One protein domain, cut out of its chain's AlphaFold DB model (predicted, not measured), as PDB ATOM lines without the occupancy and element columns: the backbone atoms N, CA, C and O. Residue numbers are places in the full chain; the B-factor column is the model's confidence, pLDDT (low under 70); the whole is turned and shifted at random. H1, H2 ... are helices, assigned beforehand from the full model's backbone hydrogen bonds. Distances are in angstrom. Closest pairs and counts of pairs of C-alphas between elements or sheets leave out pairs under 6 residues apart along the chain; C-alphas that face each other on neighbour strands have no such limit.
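This is residues 817 to 901 of the 1056 residues of an uncharacterized protein of Chaetomium thermophilum (strain DSM 1495 / CBS 144.50 / IMI 039719) (UniProt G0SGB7). Helix H1 lies between the longest helix, H4, which crosses it, and short H2, set across its first half; H3 splays away from H4, meeting it with its first residues. The 85 printed residues, with four named helices in the order H1, H2, H3, H4, are all helix in class, compact with a radius of gyration of the C-alphas of 12.6 A, and span 41 by 25 by 23 A.

H1, residues 817 to 833, begins at C-alpha 817 (39.509, 160.960, 23.501) and is 24.4 A long. H2 is residues 844 to 850, 9.9 A; H3, residues 856 to 870, 20.7 A. H4, residues 879 to 900, 31.4 A, ends at C-alpha 900 (47.529, 164.088, 29.655).

H1 touches H4 at a steep tilt of 44 degrees, opposite ways, closest C-alphas Ala 819 and Val 893, 5.3 A. Residues 817 to 824 alone of H1 touch H2, about perpendicular at 84 degrees, closest C-alphas Ala 821 and Gly 844, 4.1 A. Residues 856 to 860 alone of H3 touch residues 882 to 889 of H4, closest C-alphas Arg 857 and Val 886, 6.1 A. H2 is apart from H3 and H4. Every O i to N i+4 pair is within hydrogen-bond range in H1, H2 and H3; in H4, 16 of 18.

The farthest C-alphas, Pro 872 and Leu 901, are 40.6 A apart. The printed part has no cut and no long link. Residues 852 to 853, 872 to 873 and 875 have pLDDT under 70.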
ATOM      1  N   GLU A 817      38.484 161.663  24.289       88.25
ATOM      2  CA  GLU A 817      39.509 160.960  23.501       88.25
ATOM      3  C   GLU A 817      40.519 160.224  24.399       88.25
ATOM      4  O   GLU A 817      40.914 159.091  24.116       88.25
ATOM      5  N   LEU A 818      40.896 160.832  25.531       91.12
ATOM      6  CA  LEU A 818      41.805 160.227  26.507       91.12
ATOM      7  C   LEU A 818      41.178 159.027  27.223       91.12
ATOM      8  O   LEU A 818      41.877 158.046  27.492       91.12
ATOM      9  N   ALA A 819      39.879 159.086  27.523       89.50
ATOM     10  CA  ALA A 819      39.160 157.973  28.126       89.50
ATOM     11  C   ALA A 819      39.089 156.778  27.163       89.50
ATOM     12  O   ALA A 819      39.440 155.666  27.548       89.50
ATOM     13  N   PHE A 820      38.740 157.005  25.893       89.75
ATOM     14  CA  PHE A 820      38.717 155.935  24.889       89.75
ATOM     15  C   PHE A 820      40.109 155.373  24.583       89.75
ATOM     16  O   PHE A 820      40.244 154.165  24.383       89.75
ATOM     17  N   ALA A 821      41.155 156.203  24.602       90.44
ATOM     18  CA  ALA A 821      42.531 155.723  24.492       90.44
ATOM     19  C   ALA A 821      42.908 154.790  25.658       90.44
ATOM     20  O   ALA A 821      43.472 153.723  25.426       90.44
ATOM     21  N   ALA A 822      42.541 155.136  26.898       91.75
ATOM     22  CA  ALA A 822      42.777 154.276  28.060       91.75
ATOM     23  C   ALA A 822      41.973 152.962  27.998       91.75
ATOM     24  O   ALA A 822      42.503 151.902  28.337       91.75
ATOM     25  N   CYS A 823      40.727 153.004  27.511       92.00
ATOM     26  CA  CYS A 823      39.932 151.801  27.251       92.00
ATOM     27  C   CYS A 823      40.592 150.892  26.207       92.00
ATOM     28  O   CYS A 823      40.631 149.678  26.396       92.00
ATOM     29  N   ALA A 824      41.133 151.462  25.127       91.94
ATOM     30  CA  ALA A 824      41.839 150.708  24.095       91.94
ATOM     31  C   ALA A 824      43.108 150.043  24.642       91.94
ATOM     32  O   ALA A 824      43.314 148.850  24.414       91.94
ATOM     33  N   ASP A 825      43.907 150.776  25.423       91.94
ATOM     34  CA  ASP A 825      45.091 150.239  26.101       91.94
ATOM     35  C   ASP A 825      44.718 149.030  26.984       91.94
ATOM     36  O   ASP A 825      45.350 147.975  26.898       91.94
ATOM     37  N   LEU A 826      43.638 149.141  27.769       93.38
ATOM     38  CA  LEU A 826      43.165 148.058  28.633       93.38
ATOM     39  C   LEU A 826      42.606 146.864  27.840       93.38
ATOM     40  O   LEU A 826      42.885 145.720  28.187       93.38
ATOM     41  N   LEU A 827      41.851 147.088  26.762       91.94
ATOM     42  CA  LEU A 827      41.351 145.997  25.914       91.94
ATOM     43  C   LEU A 827      42.488 145.223  25.243       91.94
ATOM     44  O   LEU A 827      42.427 143.996  25.160       91.94
ATOM     45  N   ASN A 828      43.540 145.920  24.811       92.12
ATOM     46  CA  ASN A 828      44.737 145.294  24.256       92.12
ATOM     47  C   ASN A 828      45.475 144.449  25.308       92.12
ATOM     48  O   ASN A 828      45.946 143.348  25.001       92.12
ATOM     49  N   GLU A 829      45.534 144.921  26.557       90.50
ATOM     50  CA  GLU A 829      46.087 144.174  27.694       90.50
ATOM     51  C   GLU A 829      45.254 142.913  27.992       90.50
ATOM     52  O   GLU A 829      45.808 141.816  28.114       90.50
ATOM     53  N   ILE A 830      43.921 143.034  28.011       90.31
ATOM     54  CA  ILE A 830      42.995 141.909  28.215       90.31
ATOM     55  C   ILE A 830      43.160 140.867  27.107       90.31
ATOM     56  O   ILE A 830      43.354 139.688  27.410       90.31
ATOM     57  N   ALA A 831      43.135 141.283  25.840       87.56
ATOM     58  CA  ALA A 831      43.283 140.379  24.702       87.56
ATOM     59  C   ALA A 831      44.624 139.628  24.740       87.56
ATOM     60  O   ALA A 831      44.660 138.412  24.544       87.56
ATOM     61  N   SER A 832      45.705 140.331  25.095       85.56
ATOM     62  CA  SER A 832      47.031 139.732  25.282       85.56
ATOM     63  C   SER A 832      47.037 138.707  26.422       85.56
ATOM     64  O   SER A 832      47.546 137.601  26.251       85.56
ATOM     65  N   SER A 833      46.429 139.033  27.571       85.62
ATOM     66  CA  SER A 833      46.360 138.135  28.737       85.62
ATOM     67  C   SER A 833      45.542 136.863  28.484       85.62
ATOM     68  O   SER A 833      45.813 135.817  29.072       85.62
ATOM     69  N   LYS A 834      44.557 136.942  27.585       84.19
ATOM     70  CA  LYS A 834      43.667 135.841  27.209       84.19
ATOM     71  C   LYS A 834      44.142 135.069  25.974       84.19
ATOM     72  O   LYS A 834      43.406 134.217  25.484       84.19
ATOM     73  N   PHE A 835      45.359 135.346  25.496       74.75
ATOM     74  CA  PHE A 835      45.963 134.737  24.306       74.75
ATOM     75  C   PHE A 835      45.084 134.844  23.050       74.75
ATOM     76  O   PHE A 835      45.109 133.960  22.193       74.75
ATOM     77  N   VAL A 836      44.311 135.927  22.928       75.50
ATOM     78  CA  VAL A 836      43.501 136.199  21.738       75.50
ATOM     79  C   VAL A 836      44.405 136.860  20.690       75.50
ATOM     80  O   VAL A 836      44.908 137.959  20.941       75.50
ATOM     81  N   PRO A 837      44.654 136.229  19.527       75.31
ATOM     82  CA  PRO A 837      45.475 136.829  18.487       75.31
ATOM     83  C   PRO A 837      44.718 137.997  17.844       75.31
ATOM     84  O   PRO A 837      43.840 137.813  17.005       75.31
ATOM     85  N   LEU A 838      45.066 139.221  18.239       73.50
ATOM     86  CA  LEU A 838      44.565 140.422  17.582       73.50
ATOM     87  C   LEU A 838      45.308 140.634  16.258       73.50
ATOM     88  O   LEU A 838      46.538 140.646  16.225       73.50
ATOM     89  N   GLY A 839      44.563 140.841  15.169       75.00
ATOM     90  CA  GLY A 839      45.148 141.233  13.883       75.00
ATOM     91  C   GLY A 839      45.799 142.621  13.937       75.00
ATOM     92  O   GLY A 839      46.885 142.818  13.396       75.00
ATOM     93  N   GLN A 840      45.159 143.569  14.628       81.50
ATOM     94  CA  GLN A 840      45.707 144.886  14.965       81.50
ATOM     95  C   GLN A 840      45.263 145.291  16.382       81.50
ATOM     96  O   GLN A 840      44.159 144.914  16.782       81.50
ATOM     97  N   PRO A 841      46.088 146.036  17.145       87.19
ATOM     98  CA  PRO A 841      45.680 146.582  18.438       87.19
ATOM     99  C   PRO A 841      44.516 147.564  18.283       87.19
ATOM    100  O   PRO A 841      44.496 148.359  17.343       87.19
ATOM    101  N   PHE A 842      43.588 147.552  19.235       90.56
ATOM    102  CA  PHE A 842      42.530 148.552  19.314       90.56
ATOM    103  C   PHE A 842      43.121 149.946  19.509       90.56
ATOM    104  O   PHE A 842      44.099 150.125  20.241       90.56
ATOM    105  N   THR A 843      42.482 150.938  18.896       91.44
ATOM    106  CA  THR A 843      42.790 152.361  19.079       91.44
ATOM    107  C   THR A 843      41.569 153.101  19.619       91.44
ATOM    108  O   THR A 843      40.436 152.671  19.400       91.44
ATOM    109  N   GLY A 844      41.780 154.222  20.317       85.31
ATOM    110  CA  GLY A 844      40.681 155.025  20.866       85.31
ATOM    111  C   GLY A 844      39.689 155.489  19.792       85.31
ATOM    112  O   GLY A 844      38.488 155.322  19.968       85.31
ATOM    113  N   GLU A 845      40.182 155.971  18.644       84.69
ATOM    114  CA  GLU A 845      39.344 156.400  17.511       84.69
ATOM    115  C   GLU A 845      38.465 155.264  16.973       84.69
ATOM    116  O   GLU A 845      37.280 155.461  16.705       84.69
ATOM    117  N   GLN A 846      39.022 154.051  16.867       86.44
ATOM    118  CA  GLN A 846      38.250 152.877  16.473       86.44
ATOM    119  C   GLN A 846      37.152 152.574  17.495       86.44
ATOM    120  O   GLN A 846      36.017 152.314  17.100       86.44
ATOM    121  N   LEU A 847      37.463 152.619  18.797       86.75
ATOM    122  CA  LEU A 847      36.471 152.326  19.832       86.75
ATOM    123  C   LEU A 847      35.320 153.331  19.835       86.75
ATOM    124  O   LEU A 847      34.175 152.922  20.036       86.75
ATOM    125  N   VAL A 848      35.608 154.611  19.573       80.12
ATOM    126  CA  VAL A 848      34.585 155.658  19.449       80.12
ATOM    127  C   VAL A 848      33.580 155.301  18.359       80.12
ATOM    128  O   VAL A 848      32.390 155.436  18.598       80.12
ATOM    129  N   VAL A 849      34.026 154.803  17.200       80.31
ATOM    130  CA  VAL A 849      33.147 154.452  16.067       80.31
ATOM    131  C   VAL A 849      32.470 153.090  16.249       80.31
ATOM    132  O   VAL A 849      31.294 152.925  15.927       80.31
ATOM    133  N   GLU A 850      33.202 152.096  16.744       79.50
ATOM    134  CA  GLU A 850      32.745 150.706  16.799       79.50
ATOM    135  C   GLU A 850      31.793 150.441  17.973       79.50
ATOM    136  O   GLU A 850      30.857 149.646  17.853       79.50
ATOM    137  N   PHE A 851      31.995 151.128  19.100       78.81
ATOM    138  CA  PHE A 851      31.245 150.908  20.336       78.81
ATOM    139  C   PHE A 851      30.419 152.128  20.763       78.81
ATOM    140  O   PHE A 851      30.121 152.287  21.952       78.81
ATOM    141  N   VAL A 852      29.996 152.965  19.804       67.50
ATOM    142  CA  VAL A 852      29.111 154.119  20.050       67.50
ATOM    143  C   VAL A 852      27.928 153.704  20.930       67.50
ATOM    144  O   VAL A 852      27.160 152.800  20.596       67.50
ATOM    145  N   GLY A 853      27.754 154.395  22.058       57.19
ATOM    146  CA  GLY A 853      26.624 154.188  22.966       57.19
ATOM    147  C   GLY A 853      26.741 152.979  23.902       57.19
ATOM    148  O   GLY A 853      25.814 152.742  24.677       57.19
ATOM    149  N   GLN A 854      27.855 152.238  23.880       71.25
ATOM    150  CA  GLN A 854      28.139 151.183  24.856       71.25
ATOM    151  C   GLN A 854      29.044 151.701  25.981       71.25
ATOM    152  O   GLN A 854      29.966 152.476  25.751       71.25
ATOM    153  N   ASN A 855      28.807 151.241  27.212       79.69
ATOM    154  CA  ASN A 855      29.779 151.397  28.299       79.69
ATOM    155  C   ASN A 855      30.838 150.282  28.232       79.69
ATOM    156  O   ASN A 855      30.650 149.290  27.526       79.69
ATOM    157  N   PHE A 856      31.929 150.403  28.993       84.75
ATOM    158  CA  PHE A 856      33.031 149.433  28.954       84.75
ATOM    159  C   PHE A 856      32.589 147.982  29.231       84.75
ATOM    160  O   PHE A 856      33.035 147.049  28.569       84.75
ATOM    161  N   ARG A 857      31.621 147.784  30.139       86.75
ATOM    162  CA  ARG A 857      31.001 146.468  30.383       86.75
ATOM    163  C   ARG A 857      30.332 145.909  29.121       86.75
ATOM    164  O   ARG A 857      30.527 144.745  28.785       86.75
ATOM    165  N   GLY A 858      29.563 146.736  28.416       82.75
ATOM    166  CA  GLY A 858      28.949 146.387  27.134       82.75
ATOM    167  C   GLY A 858      29.984 146.028  26.066       82.75
ATOM    168  O   GLY A 858      29.824 145.010  25.390       82.75
ATOM    169  N   MET A 859      31.087 146.785  25.988       89.94
ATOM    170  CA  MET A 859      32.202 146.483  25.081       89.94
ATOM    171  C   MET A 859      32.782 145.091  25.363       89.94
ATOM    172  O   MET A 859      32.915 144.288  24.441       89.94
ATOM    173  N   LEU A 860      33.044 144.761  26.634       90.81
ATOM    174  CA  LEU A 860      33.565 143.449  27.034       90.81
ATOM    175  C   LEU A 860      32.599 142.302  26.721       90.81
ATOM    176  O   LEU A 860      33.041 141.250  26.261       90.81
ATOM    177  N   HIS A 861      31.290 142.483  26.915       89.06
ATOM    178  CA  HIS A 861      30.305 141.463  26.535       89.06
ATOM    179  C   HIS A 861      30.255 141.241  25.019       89.06
ATOM    180  O   HIS A 861      30.214 140.091  24.574       89.06
ATOM    181  N   THR A 862      30.294 142.320  24.233       88.38
ATOM    182  CA  THR A 862      30.319 142.252  22.766       88.38
ATOM    183  C   THR A 862      31.582 141.546  22.272       88.38
ATOM    184  O   THR A 862      31.505 140.637  21.444       88.38
ATOM    185  N   LEU A 863      32.744 141.908  22.822       88.88
ATOM    186  CA  LEU A 863      34.024 141.287  22.483       88.88
ATOM    187  C   LEU A 863      34.091 139.823  22.919       88.88
ATOM    188  O   LEU A 863      34.554 138.992  22.145       88.88
ATOM    189  N   ARG A 864      33.555 139.470  24.096       89.38
ATOM    190  CA  ARG A 864      33.457 138.074  24.549       89.38
ATOM    191  C   ARG A 864      32.710 137.208  23.539       89.38
ATOM    192  O   ARG A 864      33.220 136.157  23.161       89.38
ATOM    193  N   ALA A 865      31.529 137.648  23.103       86.75
ATOM    194  CA  ALA A 865      30.721 136.906  22.136       86.75
ATOM    195  C   ALA A 865      31.447 136.754  20.789       86.75
ATOM    196  O   ALA A 865      31.478 135.663  20.220       86.75
ATOM    197  N   ARG A 866      32.089 137.830  20.315       87.69
ATOM    198  CA  ARG A 866      32.872 137.818  19.072       87.69
ATOM    199  C   ARG A 866      34.065 136.863  19.155       87.69
ATOM    200  O   ARG A 866      34.226 136.004  18.294       87.69
ATOM    201  N   TRP A 867      34.869 136.952  20.214       88.06
ATOM    202  CA  TRP A 867      36.053 136.107  20.384       88.06
ATOM    203  C   TRP A 867      35.707 134.627  20.545       88.06
ATOM    204  O   TRP A 867      36.440 133.788  20.027       88.06
ATOM    205  N   GLN A 868      34.580 134.292  21.184       85.56
ATOM    206  CA  GLN A 868      34.085 132.912  21.271       85.56
ATOM    207  C   GLN A 868      33.709 132.329  19.902       85.56
ATOM    208  O   GLN A 868      33.882 131.131  19.680       85.56
ATOM    209  N   GLN A 869      33.211 133.160  18.984       83.62
ATOM    210  CA  GLN A 869      32.878 132.740  17.626       83.62
ATOM    211  C   GLN A 869      34.125 132.589  16.743       83.62
ATOM    212  O   GLN A 869      34.220 131.636  15.970       83.62
ATOM    213  N   GLU A 870      35.072 133.522  16.848       83.31
ATOM    214  CA  GLU A 870      36.273 133.568  16.003       83.31
ATOM    215  C   GLU A 870      37.360 132.566  16.434       83.31
ATOM    216  O   GLU A 870      38.126 132.096  15.593       83.31
ATOM    217  N   HIS A 871      37.416 132.203  17.721       80.69
ATOM    218  CA  HIS A 871      38.480 131.372  18.296       80.69
ATOM    219  C   HIS A 871      37.905 130.140  19.023       80.69
ATOM    220  O   HIS A 871      37.782 130.146  20.254       80.69
ATOM    221  N   PRO A 872      37.558 129.054  18.299       68.12
ATOM    222  CA  PRO A 872      37.053 127.815  18.897       68.12
ATOM    223  C   PRO A 872      38.136 127.155  19.772       68.12
ATOM    224  O   PRO A 872      39.048 126.502  19.273       68.12
ATOM    225  N   GLY A 873      38.046 127.370  21.088       66.25
ATOM    226  CA  GLY A 873      39.060 126.998  22.087       66.25
ATOM    227  C   GLY A 873      39.296 128.072  23.157       66.25
ATOM    228  O   GLY A 873      39.911 127.794  24.183       66.25
ATOM    229  N   TYR A 874      38.779 129.285  22.946       72.50
ATOM    230  CA  TYR A 874      38.756 130.349  23.942       72.50
ATOM    231  C   TYR A 874      37.739 130.044  25.057       72.50
ATOM    232  O   TYR A 874      36.543 129.921  24.796       72.50
ATOM    233  N   GLU A 875      38.204 129.957  26.308       67.44
ATOM    234  CA  GLU A 875      37.357 129.670  27.484       67.44
ATOM    235  C   GLU A 875      36.380 130.812  27.835       67.44
ATOM    236  O   GLU A 875      35.449 130.615  28.615       67.44
ATOM    237  N   GLY A 876      36.527 131.990  27.216       75.69
ATOM    238  CA  GLY A 876      35.678 133.151  27.480       75.69
ATOM    239  C   GLY A 876      36.178 134.038  28.625       75.69
ATOM    240  O   GLY A 876      37.023 133.653  29.431       75.69
ATOM    241  N   LEU A 877      35.640 135.258  28.690       85.00
ATOM    242  CA  LEU A 877      35.691 136.120  29.875       85.00
ATOM    243  C   LEU A 877      34.561 135.717  30.829       85.00
ATOM    244  O   LEU A 877      33.388 135.716  30.426       85.00
ATOM    245  N   THR A 878      34.887 135.399  32.081       88.06
ATOM    246  CA  THR A 878      33.858 135.145  33.102       88.06
ATOM    247  C   THR A 878      33.202 136.455  33.546       88.06
ATOM    248  O   THR A 878      33.760 137.537  33.360       88.06
ATOM    249  N   ASP A 879      32.003 136.387  34.125       86.19
ATOM    250  CA  ASP A 879      31.312 137.598  34.588       86.19
ATOM    251  C   ASP A 879      32.075 138.290  35.742       86.19
ATOM    252  O   ASP A 879      32.157 139.517  35.772       86.19
ATOM    253  N   ASP A 880      32.738 137.527  36.620       88.25
ATOM    254  CA  ASP A 880      33.581 138.072  37.699       88.25
ATOM    255  C   ASP A 880      34.823 138.808  37.162       88.25
ATOM    256  O   ASP A 880      35.246 139.841  37.697       88.25
ATOM    257  N   GLU A 881      35.410 138.304  36.075       88.88
ATOM    258  CA  GLU A 881      36.515 138.974  35.385       88.88
ATOM    259  C   GLU A 881      36.055 140.278  34.734       88.88
ATOM    260  O   GLU A 881      36.739 141.293  34.859       88.88
ATOM    261  N   ILE A 882      34.879 140.287  34.100       88.81
ATOM    262  CA  ILE A 882      34.296 141.502  33.513       88.81
ATOM    263  C   ILE A 882      34.117 142.580  34.586       88.81
ATOM    264  O   ILE A 882      34.541 143.717  34.385       88.81
ATOM    265  N   GLU A 883      33.562 142.236  35.747       87.31
ATOM    266  CA  GLU A 883      33.412 143.182  36.859       87.31
ATOM    267  C   GLU A 883      34.757 143.704  37.385       87.31
ATOM    268  O   GLU A 883      34.875 144.872  37.767       87.31
ATOM    269  N   THR A 884      35.788 142.858  37.380       90.44
ATOM    270  CA  THR A 884      37.151 143.247  37.762       90.44
ATOM    271  C   THR A 884      37.740 144.246  36.767       90.44
ATOM    272  O   THR A 884      38.257 145.290  37.172       90.44
ATOM    273  N   TYR A 885      37.606 143.982  35.467       91.19
ATOM    274  CA  TYR A 885      38.107 144.869  34.420       91.19
ATOM    275  C   TYR A 885      37.340 146.188  34.334       91.19
ATOM    276  O   TYR A 885      37.952 147.213  34.058       91.19
ATOM    277  N   VAL A 886      36.037 146.205  34.629       86.31
ATOM    278  CA  VAL A 886      35.257 147.452  34.706       86.31
ATOM    279  C   VAL A 886      35.762 148.363  35.825       86.31
ATOM    280  O   VAL A 886      35.843 149.571  35.635       86.31
ATOM    281  N   LYS A 887      36.141 147.812  36.983       86.31
ATOM    282  CA  LYS A 887      36.751 148.619  38.056       86.31
ATOM    283  C   LYS A 887      38.140 149.124  37.668       86.31
ATOM    284  O   LYS A 887      38.482 150.261  37.975       86.31
ATOM    285  N   LEU A 888      38.924 148.280  36.995       90.00
ATOM    286  CA  LEU A 888      40.265 148.634  36.536       90.00
ATOM    287  C   LEU A 888      40.240 149.719  35.446       90.00
ATOM    288  O   LEU A 888      41.134 150.561  35.415       90.00
ATOM    289  N   GLU A 889      39.222 149.723  34.584       92.12
ATOM    290  CA  GLU A 889      39.025 150.758  33.563       92.12
ATOM    291  C   GLU A 889      38.920 152.150  34.181       92.12
ATOM    292  O   GLU A 889      39.656 153.044  33.763       92.12
ATOM    293  N   GLU A 890      38.109 152.320  35.230       87.06
ATOM    294  CA  GLU A 890      37.970 153.612  35.908       87.06
ATOM    295  C   GLU A 890      39.332 154.125  36.406       87.06
ATOM    296  O   GLU A 890      39.677 155.293  36.206       87.06
ATOM    297  N   ASP A 891      40.137 153.248  37.011       90.75
ATOM    298  CA  ASP A 891      41.461 153.604  37.527       90.75
ATOM    299  C   ASP A 891      42.442 153.971  36.396       90.75
ATOM    300  O   ASP A 891      43.157 154.973  36.508       90.75
ATOM    301  N   LYS A 892      42.438 153.226  35.281       92.50
ATOM    302  CA  LYS A 892      43.276 153.501  34.096       92.50
ATOM    303  C   LYS A 892      42.902 154.816  33.418       92.50
ATOM    304  O   LYS A 892      43.782 155.595  33.048       92.50
ATOM    305  N   VAL A 893      41.605 155.096  33.292       92.12
ATOM    306  CA  VAL A 893      41.110 156.368  32.753       92.12
ATOM    307  C   VAL A 893      41.550 157.523  33.650       92.12
ATOM    308  O   VAL A 893      42.094 158.507  33.154       92.12
ATOM    309  N   ILE A 894      41.394 157.407  34.973       92.44
ATOM    310  CA  ILE A 894      41.838 158.445  35.919       92.44
ATOM    311  C   ILE A 894      43.349 158.686  35.817       92.44
ATOM    312  O   ILE A 894      43.783 159.842  35.818       92.44
ATOM    313  N   GLU A 895      44.157 157.627  35.725       93.06
ATOM    314  CA  GLU A 895      45.610 157.731  35.556       93.06
ATOM    315  C   GLU A 895      45.968 158.507  34.281       93.06
ATOM    316  O   GLU A 895      46.764 159.451  34.324       93.06
ATOM    317  N   ARG A 896      45.323 158.164  33.159       93.06
ATOM    318  CA  ARG A 896      45.539 158.832  31.873       93.06
ATOM    319  C   ARG A 896      45.145 160.305  31.917       93.06
ATOM    320  O   ARG A 896      45.920 161.150  31.470       93.06
ATOM    321  N   LEU A 897      43.991 160.624  32.504       93.38
ATOM    322  CA  LEU A 897      43.521 162.002  32.658       93.38
ATOM    323  C   LEU A 897      44.498 162.830  33.503       93.38
ATOM    324  O   LEU A 897      44.896 163.918  33.096       93.38
ATOM    325  N   LYS A 898      44.985 162.302  34.633       93.25
ATOM    326  CA  LYS A 898      45.991 162.998  35.460       93.25
ATOM    327  C   LYS A 898      47.297 163.274  34.713       93.25
ATOM    328  O   LYS A 898      47.999 164.241  35.026       93.25
ATOM    329  N   ARG A 899      47.641 162.449  33.725       92.31
ATOM    330  CA  ARG A 899      48.847 162.630  32.921       92.31
ATOM    331  C   ARG A 899      48.647 163.663  31.812       92.31
ATOM    332  O   ARG A 899      49.380 164.654  31.789       92.31
ATOM    333  N   ASP A 900      47.619 163.476  30.987       93.69
ATOM    334  CA  ASP A 900      47.529 164.088  29.655       93.69
ATOM    335  C   ASP A 900      46.376 165.094  29.483       93.69
ATOM    336  O   ASP A 900      46.324 165.767  28.457       93.69
ATOM    337  N   LEU A 901      45.448 165.216  30.443       95.38
ATOM    338  CA  LEU A 901      44.262 166.066  30.281       95.38
ATOM    339  C   LEU A 901      44.617 167.552  30.158       95.38
ATOM    340  O   LEU A 901      45.423 168.085  30.927       95.38
TER     341      LEU A 901